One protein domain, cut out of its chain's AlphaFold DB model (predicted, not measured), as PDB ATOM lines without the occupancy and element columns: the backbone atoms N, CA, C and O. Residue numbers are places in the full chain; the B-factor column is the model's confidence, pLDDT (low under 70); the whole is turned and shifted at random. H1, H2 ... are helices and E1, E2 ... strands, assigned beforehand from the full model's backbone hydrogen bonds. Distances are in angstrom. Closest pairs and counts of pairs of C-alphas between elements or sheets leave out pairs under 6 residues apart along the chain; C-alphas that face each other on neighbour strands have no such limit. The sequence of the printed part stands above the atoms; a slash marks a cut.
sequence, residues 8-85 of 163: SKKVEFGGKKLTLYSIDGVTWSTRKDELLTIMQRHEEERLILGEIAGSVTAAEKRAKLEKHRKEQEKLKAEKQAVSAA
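AT A GLANCE: This is residues 8 to 85 of the 163 residues of an uncharacterized protein of Candidatus Dadabacteria bacterium (UniProt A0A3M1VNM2). A long helical hairpin, H1 and H2 side by side, has a small strand hairpin, E1 and E2, near the start of H1. Residues 12 to 17 and 80 to 85 stick out. The printed part has 78 residues, with E1, E2, H1 and H2 in that order, an antiparallel sheet E1 - E2, and a mixed class. It is loose and flat, with a radius of gyration of the C-alphas of 16.2 A and spans of 50 by 30 by 13 A.

HOW THE PARTS SIT: Look first at the hairpin of E1, residues 8 to 13, and E2, residues 16 to 22: N 9 and O 20 are within hydrogen-bond range at 2.9 A. The closest C-alphas of E2 and H1, residues 32 to 52, are Tyr 21 and Lys 32, 6.5 A. H1 and H2, residues 58 to 84, touch at Leu 47 and Lys 61, their closest C-alphas, 6.8 A, at a shallow tilt of 5 degrees, opposite ways. In both, every O i to N i+4 pair is within hydrogen-bond range. E1 and E2 are apart from H2.

IN THESE COORDINATES: Find C-alpha 8 at (120.521, 103.127, 169.047), where E1 begins. H1 runs 30.7 A; H2 runs 40.6 A to C-alpha 84 at (132.499, 88.968, 153.312).

THE WHOLE: The printed part has no cut. Residues 75 to 85 are among those with pLDDT under 70.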
ATOM      1  N   SER A   8     119.307 103.647 168.421       95.06
ATOM      2  CA  SER A   8     120.521 103.127 169.047       95.06
ATOM      3  C   SER A   8     120.959 104.000 170.217       95.06
ATOM      4  O   SER A   8     120.810 105.221 170.199       95.06
ATOM      5  N   LYS A   9     121.508 103.360 171.248       95.88
ATOM      6  CA  LYS A   9     122.079 104.020 172.420       95.88
ATOM      7  C   LYS A   9     123.425 103.389 172.726       95.88
ATOM      8  O   LYS A   9     123.544 102.169 172.828       95.88
ATOM      9  N   LYS A  10     124.448 104.228 172.859       96.69
ATOM     10  CA  LYS A  10     125.766 103.798 173.327       96.69
ATOM     11  C   LYS A  10     125.766 103.854 174.847       96.69
ATOM     12  O   LYS A  10     125.382 104.871 175.420       96.69
ATOM     13  N   VAL A  11     126.162 102.762 175.481       96.31
ATOM     14  CA  VAL A  11     126.262 102.646 176.937       96.31
ATOM     15  C   VAL A  11     127.600 102.025 177.296       96.31
ATOM     16  O   VAL A  11     128.178 101.285 176.501       96.31
ATOM     17  N   GLU A  12     128.098 102.319 178.486       97.25
ATOM     18  CA  GLU A  12     129.292 101.683 179.024       97.25
ATOM     19  C   GLU A  12     128.889 100.753 180.165       97.25
ATOM     20  O   GLU A  12     128.174 101.159 181.079       97.25
ATOM     21  N   PHE A  13     129.301  99.489 180.087       94.19
ATOM     22  CA  PHE A  13     129.000  98.478 181.094       94.19
ATOM     23  C   PHE A  13     130.279  97.722 181.445       94.19
ATOM     24  O   PHE A  13     130.897  97.107 180.574       94.19
ATOM     25  N   GLY A  14     130.704  97.805 182.708       95.00
ATOM     26  CA  GLY A  14     131.945  97.176 183.176       95.00
ATOM     27  C   GLY A  14     133.185  97.609 182.384       95.00
ATOM     28  O   GLY A  14     133.985  96.762 181.994       95.00
ATOM     29  N   GLY A  15     133.296  98.903 182.055       95.81
ATOM     30  CA  GLY A  15     134.409  99.464 181.273       95.81
ATOM     31  C   GLY A  15     134.377  99.140 179.774       95.81
ATOM     32  O   GLY A  15     135.317  99.452 179.044       95.81
ATOM     33  N   LYS A  16     133.316  98.484 179.282       95.50
ATOM     34  CA  LYS A  16     133.150  98.148 177.863       95.50
ATOM     35  C   LYS A  16     132.046  98.989 177.244       95.50
ATOM     36  O   LYS A  16     130.914  99.001 177.724       95.50
ATOM     37  N   LYS A  17     132.360  99.643 176.124       96.06
ATOM     38  CA  LYS A  17     131.384 100.386 175.318       96.06
ATOM     39  C   LYS A  17     130.542  99.408 174.502       96.06
ATOM     40  O   LYS A  17     131.061  98.686 173.654       96.06
ATOM     41  N   LEU A  18     129.239  99.403 174.749       96.00
ATOM     42  CA  LEU A  18     128.242  98.591 174.061       96.00
ATOM     43  C   LEU A  18     127.287  99.497 173.282       96.00
ATOM     44  O   LEU A  18     126.978 100.615 173.694       96.00
ATOM     45  N   THR A  19     126.802  99.003 172.146       95.50
ATOM     46  CA  THR A  19     125.705  99.643 171.411       95.50
ATOM     47  C   THR A  19     124.460  98.798 171.592       95.50
ATOM     48  O   THR A  19     124.447  97.625 171.223       95.50
ATOM     49  N   LEU A  20     123.431  99.401 172.173       96.38
ATOM     50  CA  LEU A  20     122.108  98.819 172.290       96.38
ATOM     51  C   LEU A  20     121.221  99.371 171.180       96.38
ATOM     52  O   LEU A  20     121.323 100.542 170.810       96.38
ATOM     53  N   TYR A  21     120.343  98.523 170.674       95.81
ATOM     54  CA  TYR A  21     119.313  98.839 169.702       95.81
ATOM     55  C   TYR A  21     117.947  98.664 170.362       95.81
ATOM     56  O   TYR A  21     117.791  97.837 171.260       95.81
ATOM     57  N   SER A  22     116.965  99.426 169.897       94.69
ATOM     58  CA  SER A  22     115.564  99.299 170.288       94.69
ATOM     59  C   SER A  22     114.656  99.621 169.099       94.69
ATOM     60  O   SER A  22     115.035 100.416 168.234       94.69
ATOM     61  N   ILE A  23     113.492  98.971 169.036       91.81
ATOM     62  CA  ILE A  23     112.443  99.225 168.031       91.81
ATOM     63  C   ILE A  23     111.358 100.147 168.614       91.81
ATOM     64  O   ILE A  23     110.806 100.980 167.901       91.81
ATOM     65  N   ASP A  24     111.069 100.008 169.907       89.56
ATOM     66  CA  ASP A  24     109.950 100.626 170.629       89.56
ATOM     67  C   ASP A  24     110.394 101.643 171.702       89.56
ATOM     68  O   ASP A  24     109.559 102.301 172.316       89.56
ATOM     69  N   GLY A  25     111.700 101.773 171.945       91.00
ATOM     70  CA  GLY A  25     112.288 102.593 173.010       91.00
ATOM     71  C   GLY A  25     112.248 101.945 174.399       91.00
ATOM     72  O   GLY A  25     112.863 102.469 175.331       91.00
ATOM     73  N   VAL A  26     111.576 100.802 174.542       91.56
ATOM     74  CA  VAL A  26     111.369 100.103 175.820       91.56
ATOM     75  C   VAL A  26     112.276  98.884 175.905       91.56
ATOM     76  O   VAL A  26     112.984  98.697 176.895       91.56
ATOM     77  N   THR A  27     112.302  98.079 174.847       92.88
ATOM     78  CA  THR A  27     113.082  96.848 174.779       92.88
ATOM     79  C   THR A  27     114.434  97.132 174.140       92.88
ATOM     80  O   THR A  27     114.501  97.604 173.003       92.88
ATOM     81  N   TRP A  28     115.520  96.829 174.854       94.81
ATOM     82  CA  TRP A  28     116.886  97.074 174.393       94.81
ATOM     83  C   TRP A  28     117.663  95.762 174.253       94.81
ATOM     84  O   TRP A  28     117.690  94.956 175.179       94.81
ATOM     85  N   SER A  29     118.341  95.561 173.121       94.50
ATOM     86  CA  SER A  29     119.289  94.451 172.928       94.50
ATOM     87  C   SER A  29     120.526  94.920 172.164       94.50
ATOM     88  O   SER A  29     120.479  95.851 171.365       94.50
ATOM     89  N   THR A  30     121.658  94.254 172.388       94.50
ATOM     90  CA  THR A  30     122.882  94.449 171.593       94.50
ATOM     91  C   THR A  30     122.749  93.910 170.164       94.50
ATOM     92  O   THR A  30     123.550  94.263 169.296       94.50
ATOM     93  N   ARG A  31     121.741  93.071 169.895       92.56
ATOM     94  CA  ARG A  31     121.539  92.382 168.619       92.56
ATOM     95  C   ARG A  31     120.191  92.736 167.994       92.56
ATOM     96  O   ARG A  31     119.143  92.614 168.622       92.56
ATOM     97  N   LYS A  32     120.206  93.136 166.718       89.38
ATOM     98  CA  LYS A  32     118.990  93.524 165.975       89.38
ATOM     99  C   LYS A  32     118.049  92.343 165.698       89.38
ATOM    100  O   LYS A  32     116.838  92.524 165.670       89.38
ATOM    101  N   ASP A  33     118.591  91.143 165.498       88.81
ATOM    102  CA  ASP A  33     117.828  89.917 165.229       88.81
ATOM    103  C   ASP A  33     117.036  89.419 166.441       88.81
ATOM    104  O   ASP A  33     115.924  88.911 166.289       88.81
ATOM    105  N   GLU A  34     117.566  89.626 167.647       89.62
ATOM    106  CA  GLU A  34     116.834  89.334 168.881       89.62
ATOM    107  C   GLU A  34     115.604  90.241 169.006       89.62
ATOM    108  O   GLU A  34     114.508  89.754 169.270       89.62
ATOM    109  N   LEU A  35     115.748  91.540 168.715       89.88
ATOM    110  CA  LEU A  35     114.624  92.484 168.740       89.88
ATOM    111  C   LEU A  35     113.538  92.129 167.727       89.88
ATOM    112  O   LEU A  35     112.357  92.256 168.035       89.88
ATOM    113  N   LEU A  36     113.925  91.664 166.535       87.62
ATOM    114  CA  LEU A  36     112.957  91.239 165.527       87.62
ATOM    115  C   LEU A  36     112.147  90.026 166.008       87.62
ATOM    116  O   LEU A  36     110.937  89.966 165.821       87.62
ATOM    117  N   THR A  37     112.816  89.084 166.674       88.31
ATOM    118  CA  THR A  37     112.176  87.884 167.229       88.31
ATOM    119  C   THR A  37     111.202  88.244 168.353       88.31
ATOM    120  O   THR A  37     110.101  87.700 168.421       88.31
ATOM    121  N   ILE A  38     111.579  89.191 169.217       88.06
ATOM    122  CA  ILE A  38     110.696  89.699 170.274       88.06
ATOM    123  C   ILE A  38     109.483  90.398 169.650       88.06
ATOM    124  O   ILE A  38     108.352  90.081 170.007       88.06
ATOM    125  N   MET A  39     109.694  91.282 168.672       87.31
ATOM    126  CA  MET A  39     108.605  91.947 167.949       87.31
ATOM    127  C   MET A  39     107.633  90.931 167.338       87.31
ATOM    128  O   MET A  39     106.424  91.064 167.519       87.31
ATOM    129  N   GLN A  40     108.155  89.888 166.687       86.62
ATOM    130  CA  GLN A  40     107.340  88.825 166.107       86.62
ATOM    131  C   GLN A  40     106.480  88.128 167.170       86.62
ATOM    132  O   GLN A  40     105.274  87.999 166.977       86.62
ATOM    133  N   ARG A  41     107.061  87.743 168.315       87.81
ATOM    134  CA  ARG A  41     106.299  87.115 169.407       87.81
ATOM    135  C   ARG A  41     105.182  88.030 169.917       87.81
ATOM    136  O   ARG A  41     104.052  87.581 170.068       87.81
ATOM    137  N   HIS A  42     105.474  89.308 170.150       86.44
ATOM    138  CA  HIS A  42     104.466  90.265 170.620       86.44
ATOM    139  C   HIS A  42     103.335  90.463 169.601       86.44
ATOM    140  O   HIS A  42     102.176  90.654 169.975       86.44
ATOM    141  N   GLU A  43     103.646  90.434 168.305       85.69
ATOM    142  CA  GLU A  43     102.627  90.490 167.262       85.69
ATOM    143  C   GLU A  43     101.790  89.213 167.184       85.69
ATOM    144  O   GLU A  43     100.570  89.306 167.058       85.69
ATOM    145  N   GLU A  44     102.407  88.040 167.307       85.94
ATOM    146  CA  GLU A  44     101.698  86.759 167.379       85.94
ATOM    147  C   GLU A  44     100.746  86.721 168.581       85.94
ATOM    148  O   GLU A  44      99.570  86.395 168.422       85.94
ATOM    149  N   GLU A  45     101.206  87.151 169.758       84.94
ATOM    150  CA  GLU A  45     100.372  87.272 170.956       84.94
ATOM    151  C   GLU A  45      99.188  88.218 170.721       84.94
ATOM    152  O   GLU A  45      98.044  87.860 171.009       84.94
ATOM    153  N   ARG A  46      99.422  89.395 170.122       84.19
ATOM    154  CA  ARG A  46      98.342  90.333 169.758       84.19
ATOM    155  C   ARG A  46      97.342  89.725 168.784       84.19
ATOM    156  O   ARG A  46      96.148  89.979 168.919       84.19
ATOM    157  N   LEU A  47      97.802  88.950 167.806       83.12
ATOM    158  CA  LEU A  47      96.925  88.284 166.844       83.12
ATOM    159  C   LEU A  47      96.070  87.200 167.509       83.12
ATOM    160  O   LEU A  47      94.899  87.073 167.161       83.12
ATOM    161  N   ILE A  48      96.627  86.450 168.462       81.62
ATOM    162  CA  ILE A  48      95.893  85.436 169.233       81.62
ATOM    163  C   ILE A  48      94.843  86.105 170.129       81.62
ATOM    164  O   ILE A  48      93.670  85.740 170.091       81.62
ATOM    165  N   LEU A  49      95.234  87.131 170.888       79.94
ATOM    166  CA  LEU A  49      94.313  87.911 171.725       79.94
ATOM    167  C   LEU A  49      93.209  88.575 170.892       79.94
ATOM    168  O   LEU A  49      92.043  88.570 171.280       79.94
ATOM    169  N   GLY A  50      93.572  89.114 169.729       80.44
ATOM    170  CA  GLY A  50      92.638  89.756 168.818       80.44
ATOM    171  C   GLY A  50      91.651  88.787 168.165       80.44
ATOM    172  O   GLY A  50      90.505  89.173 167.948       80.44
ATOM    173  N   GLU A  51      92.053  87.543 167.898       79.12
ATOM    174  CA  GLU A  51      91.165  86.476 167.412       79.12
ATOM    175  C   GLU A  51      90.149  86.060 168.479       79.12
ATOM    176  O   GLU A  51      88.962  85.966 168.183       79.12
ATOM    177  N   ILE A  52      90.588  85.902 169.733       75.38
ATOM    178  CA  ILE A  52      89.691  85.604 170.862       75.38
ATOM    179  C   ILE A  52      88.672  86.738 171.060       75.38
ATOM    180  O   ILE A  52      87.510  86.485 171.369       75.38
ATOM    181  N   ALA A  53      89.088  87.988 170.843       78.88
ATOM    182  CA  ALA A  53      88.219  89.163 170.912       78.88
ATOM    183  C   ALA A  53      87.373  89.404 169.640       78.88
ATOM    184  O   ALA A  53      86.646  90.394 169.585       78.88
ATOM    185  N   GLY A  54      87.481  88.559 168.605       76.12
ATOM    186  CA  GLY A  54      86.761  88.716 167.331       76.12
ATOM    187  C   GLY A  54      87.208  89.911 166.472       76.12
ATOM    188  O   GLY A  54      86.525  90.283 165.525       76.12
ATOM    189  N   SER A  55      88.346  90.527 166.796       74.00
ATOM    190  CA  SER A  55      88.841  91.770 166.178       74.00
ATOM    191  C   SER A  55      89.803  91.564 165.003       74.00
ATOM    192  O   SER A  55      90.095  92.515 164.285       74.00
ATOM    193  N   VAL A  56      90.310  90.344 164.798       71.25
ATOM    194  CA  VAL A  56      91.347  90.043 163.798       71.25
ATOM    195  C   VAL A  56      90.843  89.002 162.806       71.25
ATOM    196  O   VAL A  56      90.449  87.904 163.190       71.25
ATOM    197  N   THR A  57      90.919  89.320 161.511       73.94
ATOM    198  CA  THR A  57      90.548  88.391 160.431       73.94
ATOM    199  C   THR A  57      91.727  87.507 160.006       73.94
ATOM    200  O   THR A  57      92.898  87.891 160.094       73.94
ATOM    201  N   ALA A  58      91.434  86.315 159.477       68.81
ATOM    202  CA  ALA A  58      92.453  85.373 158.994       68.81
ATOM    203  C   ALA A  58      93.352  85.957 157.881       68.81
ATOM    204  O   ALA A  58      94.531  85.605 157.774       68.81
ATOM    205  N   ALA A  59      92.821  86.887 157.079       69.06
ATOM    206  CA  ALA A  59      93.580  87.614 156.064       69.06
ATOM    207  C   ALA A  59      94.655  88.522 156.688       69.06
ATOM    208  O   ALA A  59      95.790  88.572 156.209       69.06
ATOM    209  N   GLU A  60      94.336  89.181 157.803       72.25
ATOM    210  CA  GLU A  60      95.260  90.073 158.502       72.25
ATOM    211  C   GLU A  60      96.417  89.307 159.164       72.25
ATOM    212  O   GLU A  60      97.567  89.759 159.127       72.25
ATOM    213  N   LYS A  61      96.139  88.103 159.690       70.25
ATOM    214  CA  LYS A  61      97.171  87.176 160.184       70.25
ATOM    215  C   LYS A  61      98.168  86.802 159.087       70.25
ATOM    216  O   LYS A  61      99.376  86.940 159.288       70.25
ATOM    217  N   ARG A  62      97.680  86.364 157.917       70.19
ATOM    218  CA  ARG A  62      98.543  85.962 156.788       70.19
ATOM    219  C   ARG A  62      99.414  87.118 156.296       70.19
ATOM    220  O   ARG A  62     100.613  86.933 156.097       70.19
ATOM    221  N   ALA A  63      98.842  88.317 156.183       72.75
ATOM    222  CA  ALA A  63      99.571  89.496 155.725       72.75
ATOM    223  C   ALA A  63     100.689  89.939 156.691       72.75
ATOM    224  O   ALA A  63     101.728  90.421 156.233       72.75
ATOM    225  N   LYS A  64     100.511  89.795 158.013       74.44
ATOM    226  CA  LYS A  64     101.573  90.112 158.991       74.44
ATOM    227  C   LYS A  64     102.672  89.051 158.989       74.44
ATOM    228  O   LYS A  64     103.845  89.412 158.931       74.44
ATOM    229  N   LEU A  65     102.315  87.766 158.927       71.19
ATOM    230  CA  LEU A  65     103.295  86.673 158.890       71.19
ATOM    231  C   LEU A  65     104.249  86.777 157.683       71.19
ATOM    232  O   LEU A  65     105.459  86.589 157.811       71.19
ATOM    233  N   GLU A  66     103.717  87.126 156.507       71.69
ATOM    234  CA  GLU A  66     104.521  87.270 155.287       71.69
ATOM    235  C   GLU A  66     105.494  88.462 155.358       71.69
ATOM    236  O   GLU A  66     106.617  88.391 154.849       71.69
ATOM    237  N   LYS A  67     105.097  89.555 156.024       74.00
ATOM    238  CA  LYS A  67     105.956  90.734 156.220       74.00
ATOM    239  C   LYS A  67     107.166  90.407 157.095       74.00
ATOM    240  O   LYS A  67     108.283  90.737 156.700       74.00
ATOM    241  N   HIS A  68     106.966  89.691 158.204       68.81
ATOM    242  CA  HIS A  68     108.062  89.294 159.101       68.81
ATOM    243  C   HIS A  68     109.070  88.373 158.427       68.81
ATOM    244  O   HIS A  68     110.278  88.570 158.567       68.81
ATOM    245  N   ARG A  69     108.596  87.411 157.625       73.00
ATOM    246  CA  ARG A  69     109.486  86.497 156.896       73.00
ATOM    247  C   ARG A  69     110.436  87.255 155.963       73.00
ATOM    248  O   ARG A  69     111.639  86.997 155.973       73.00
ATOM    249  N   LYS A  70     109.917  88.240 155.221       73.19
ATOM    250  CA  LYS A  70     110.721  89.101 154.333       73.19
ATOM    251  C   LYS A  70     111.713  89.984 155.100       73.19
ATOM    252  O   LYS A  70     112.745  90.371 154.555       73.19
ATOM    253  N   GLU A  71     111.413  90.339 156.343       69.25
ATOM    254  CA  GLU A  71     112.265  91.192 157.177       69.25
ATOM    255  C   GLU A  71     113.412  90.409 157.828       69.25
ATOM    256  O   GLU A  71     114.562  90.857 157.828       69.25
ATOM    257  N   GLN A  72     113.125  89.188 158.280       71.06
ATOM    258  CA  GLN A  72     114.126  88.278 158.826       71.06
ATOM    259  C   GLN A  72     115.148  87.847 157.759       71.06
ATOM    260  O   GLN A  72     116.343  87.742 158.042       71.06
ATOM    261  N   GLU A  73     114.701  87.656 156.514       70.50
ATOM    262  CA  GLU A  73     115.571  87.346 155.375       70.50
ATOM    263  C   GLU A  73     116.529  88.505 155.041       70.50
ATOM    264  O   GLU A  73     117.719  88.284 154.818       70.50
ATOM    265  N   LYS A  74     116.061  89.758 155.129       72.75
ATOM    266  CA  LYS A  74     116.910  90.945 154.921       72.75
ATOM    267  C   LYS A  74     118.009  91.084 155.972       72.75
ATOM    268  O   LYS A  74     119.136  91.420 155.618       72.75
ATOM    269  N   LEU A  75     117.715  90.805 157.243       66.50
ATOM    270  CA  LEU A  75     118.732  90.836 158.303       66.50
ATOM    271  C   LEU A  75     119.770  89.716 158.148       66.50
ATOM    272  O   LEU A  75     120.943  89.920 158.472       66.50
ATOM    273  N   LYS A  76     119.369  88.548 157.630       68.94
ATOM    274  CA  LYS A  76     120.307  87.466 157.292       68.94
ATOM    275  C   LYS A  76     121.217  87.857 156.125       68.94
ATOM    276  O   LYS A  76     122.427  87.661 156.228       68.94
ATOM    277  N   ALA A  77     120.665  88.477 155.081       65.88
ATOM    278  CA  ALA A  77     121.446  88.994 153.958       65.88
ATOM    279  C   ALA A  77     122.437  90.098 154.388       65.88
ATOM    280  O   ALA A  77     123.596  90.078 153.976       65.88
ATOM    281  N   GLU A  78     122.034  91.015 155.279       62.66
ATOM    282  CA  GLU A  78     122.927  92.052 155.828       62.66
ATOM    283  C   GLU A  78     124.083  91.436 156.638       62.66
ATOM    284  O   GLU A  78     125.233  91.840 156.475       62.66
ATOM    285  N   LYS A  79     123.826  90.402 157.454       59.62
ATOM    286  CA  LYS A  79     124.892  89.702 158.195       59.62
ATOM    287  C   LYS A  79     125.894  88.988 157.272       59.62
ATOM    288  O   LYS A  79     127.086  89.015 157.573       59.62
ATOM    289  N   GLN A  80     125.444  88.398 156.160       58.50
ATOM    290  CA  GLN A  80     126.330  87.747 155.179       58.50
ATOM    291  C   GLN A  80     127.195  88.748 154.398       58.50
ATOM    292  O   GLN A  80     128.376  88.487 154.163       58.50
ATOM    293  N   ALA A  81     126.650  89.918 154.056       54.41
ATOM    294  CA  ALA A  81     127.405  90.965 153.369       54.41
ATOM    295  C   ALA A  81     128.523  91.560 154.251       54.41
ATOM    296  O   ALA A  81     129.617  91.843 153.766       54.41
ATOM    297  N   VAL A  82     128.294  91.695 155.563       52.94
ATOM    298  CA  VAL A  82     129.300  92.241 156.495       52.94
ATOM    299  C   VAL A  82     130.404  91.222 156.823       52.94
ATOM    300  O   VAL A  82     131.534  91.622 157.101       52.94
ATOM    301  N   SER A  83     130.138  89.909 156.745       44.38
ATOM    302  CA  SER A  83     131.181  88.886 156.940       44.38
ATOM    303  C   SER A  83     132.113  88.704 155.737       44.38
ATOM    304  O   SER A  83     133.246  88.274 155.926       44.38
ATOM    305  N   ALA A  84     131.673  89.055 154.523       46.12
ATOM    306  CA  ALA A  84     132.499  88.968 153.312       46.12
ATOM    307  C   ALA A  84     133.514  90.124 153.178       46.12
ATOM    308  O   ALA A  84     134.502  89.999 152.465       46.12
ATOM    309  N   ALA A  85     133.322  91.232 153.899       43.56
ATOM    310  CA  ALA A  85     134.197  92.407 153.831       43.56
ATOM    311  C   ALA A  85     135.397  92.368 154.804       43.56
ATOM    312  O   ALA A  85     136.100  93.368 154.953       43.56
TER     313      ALA A  85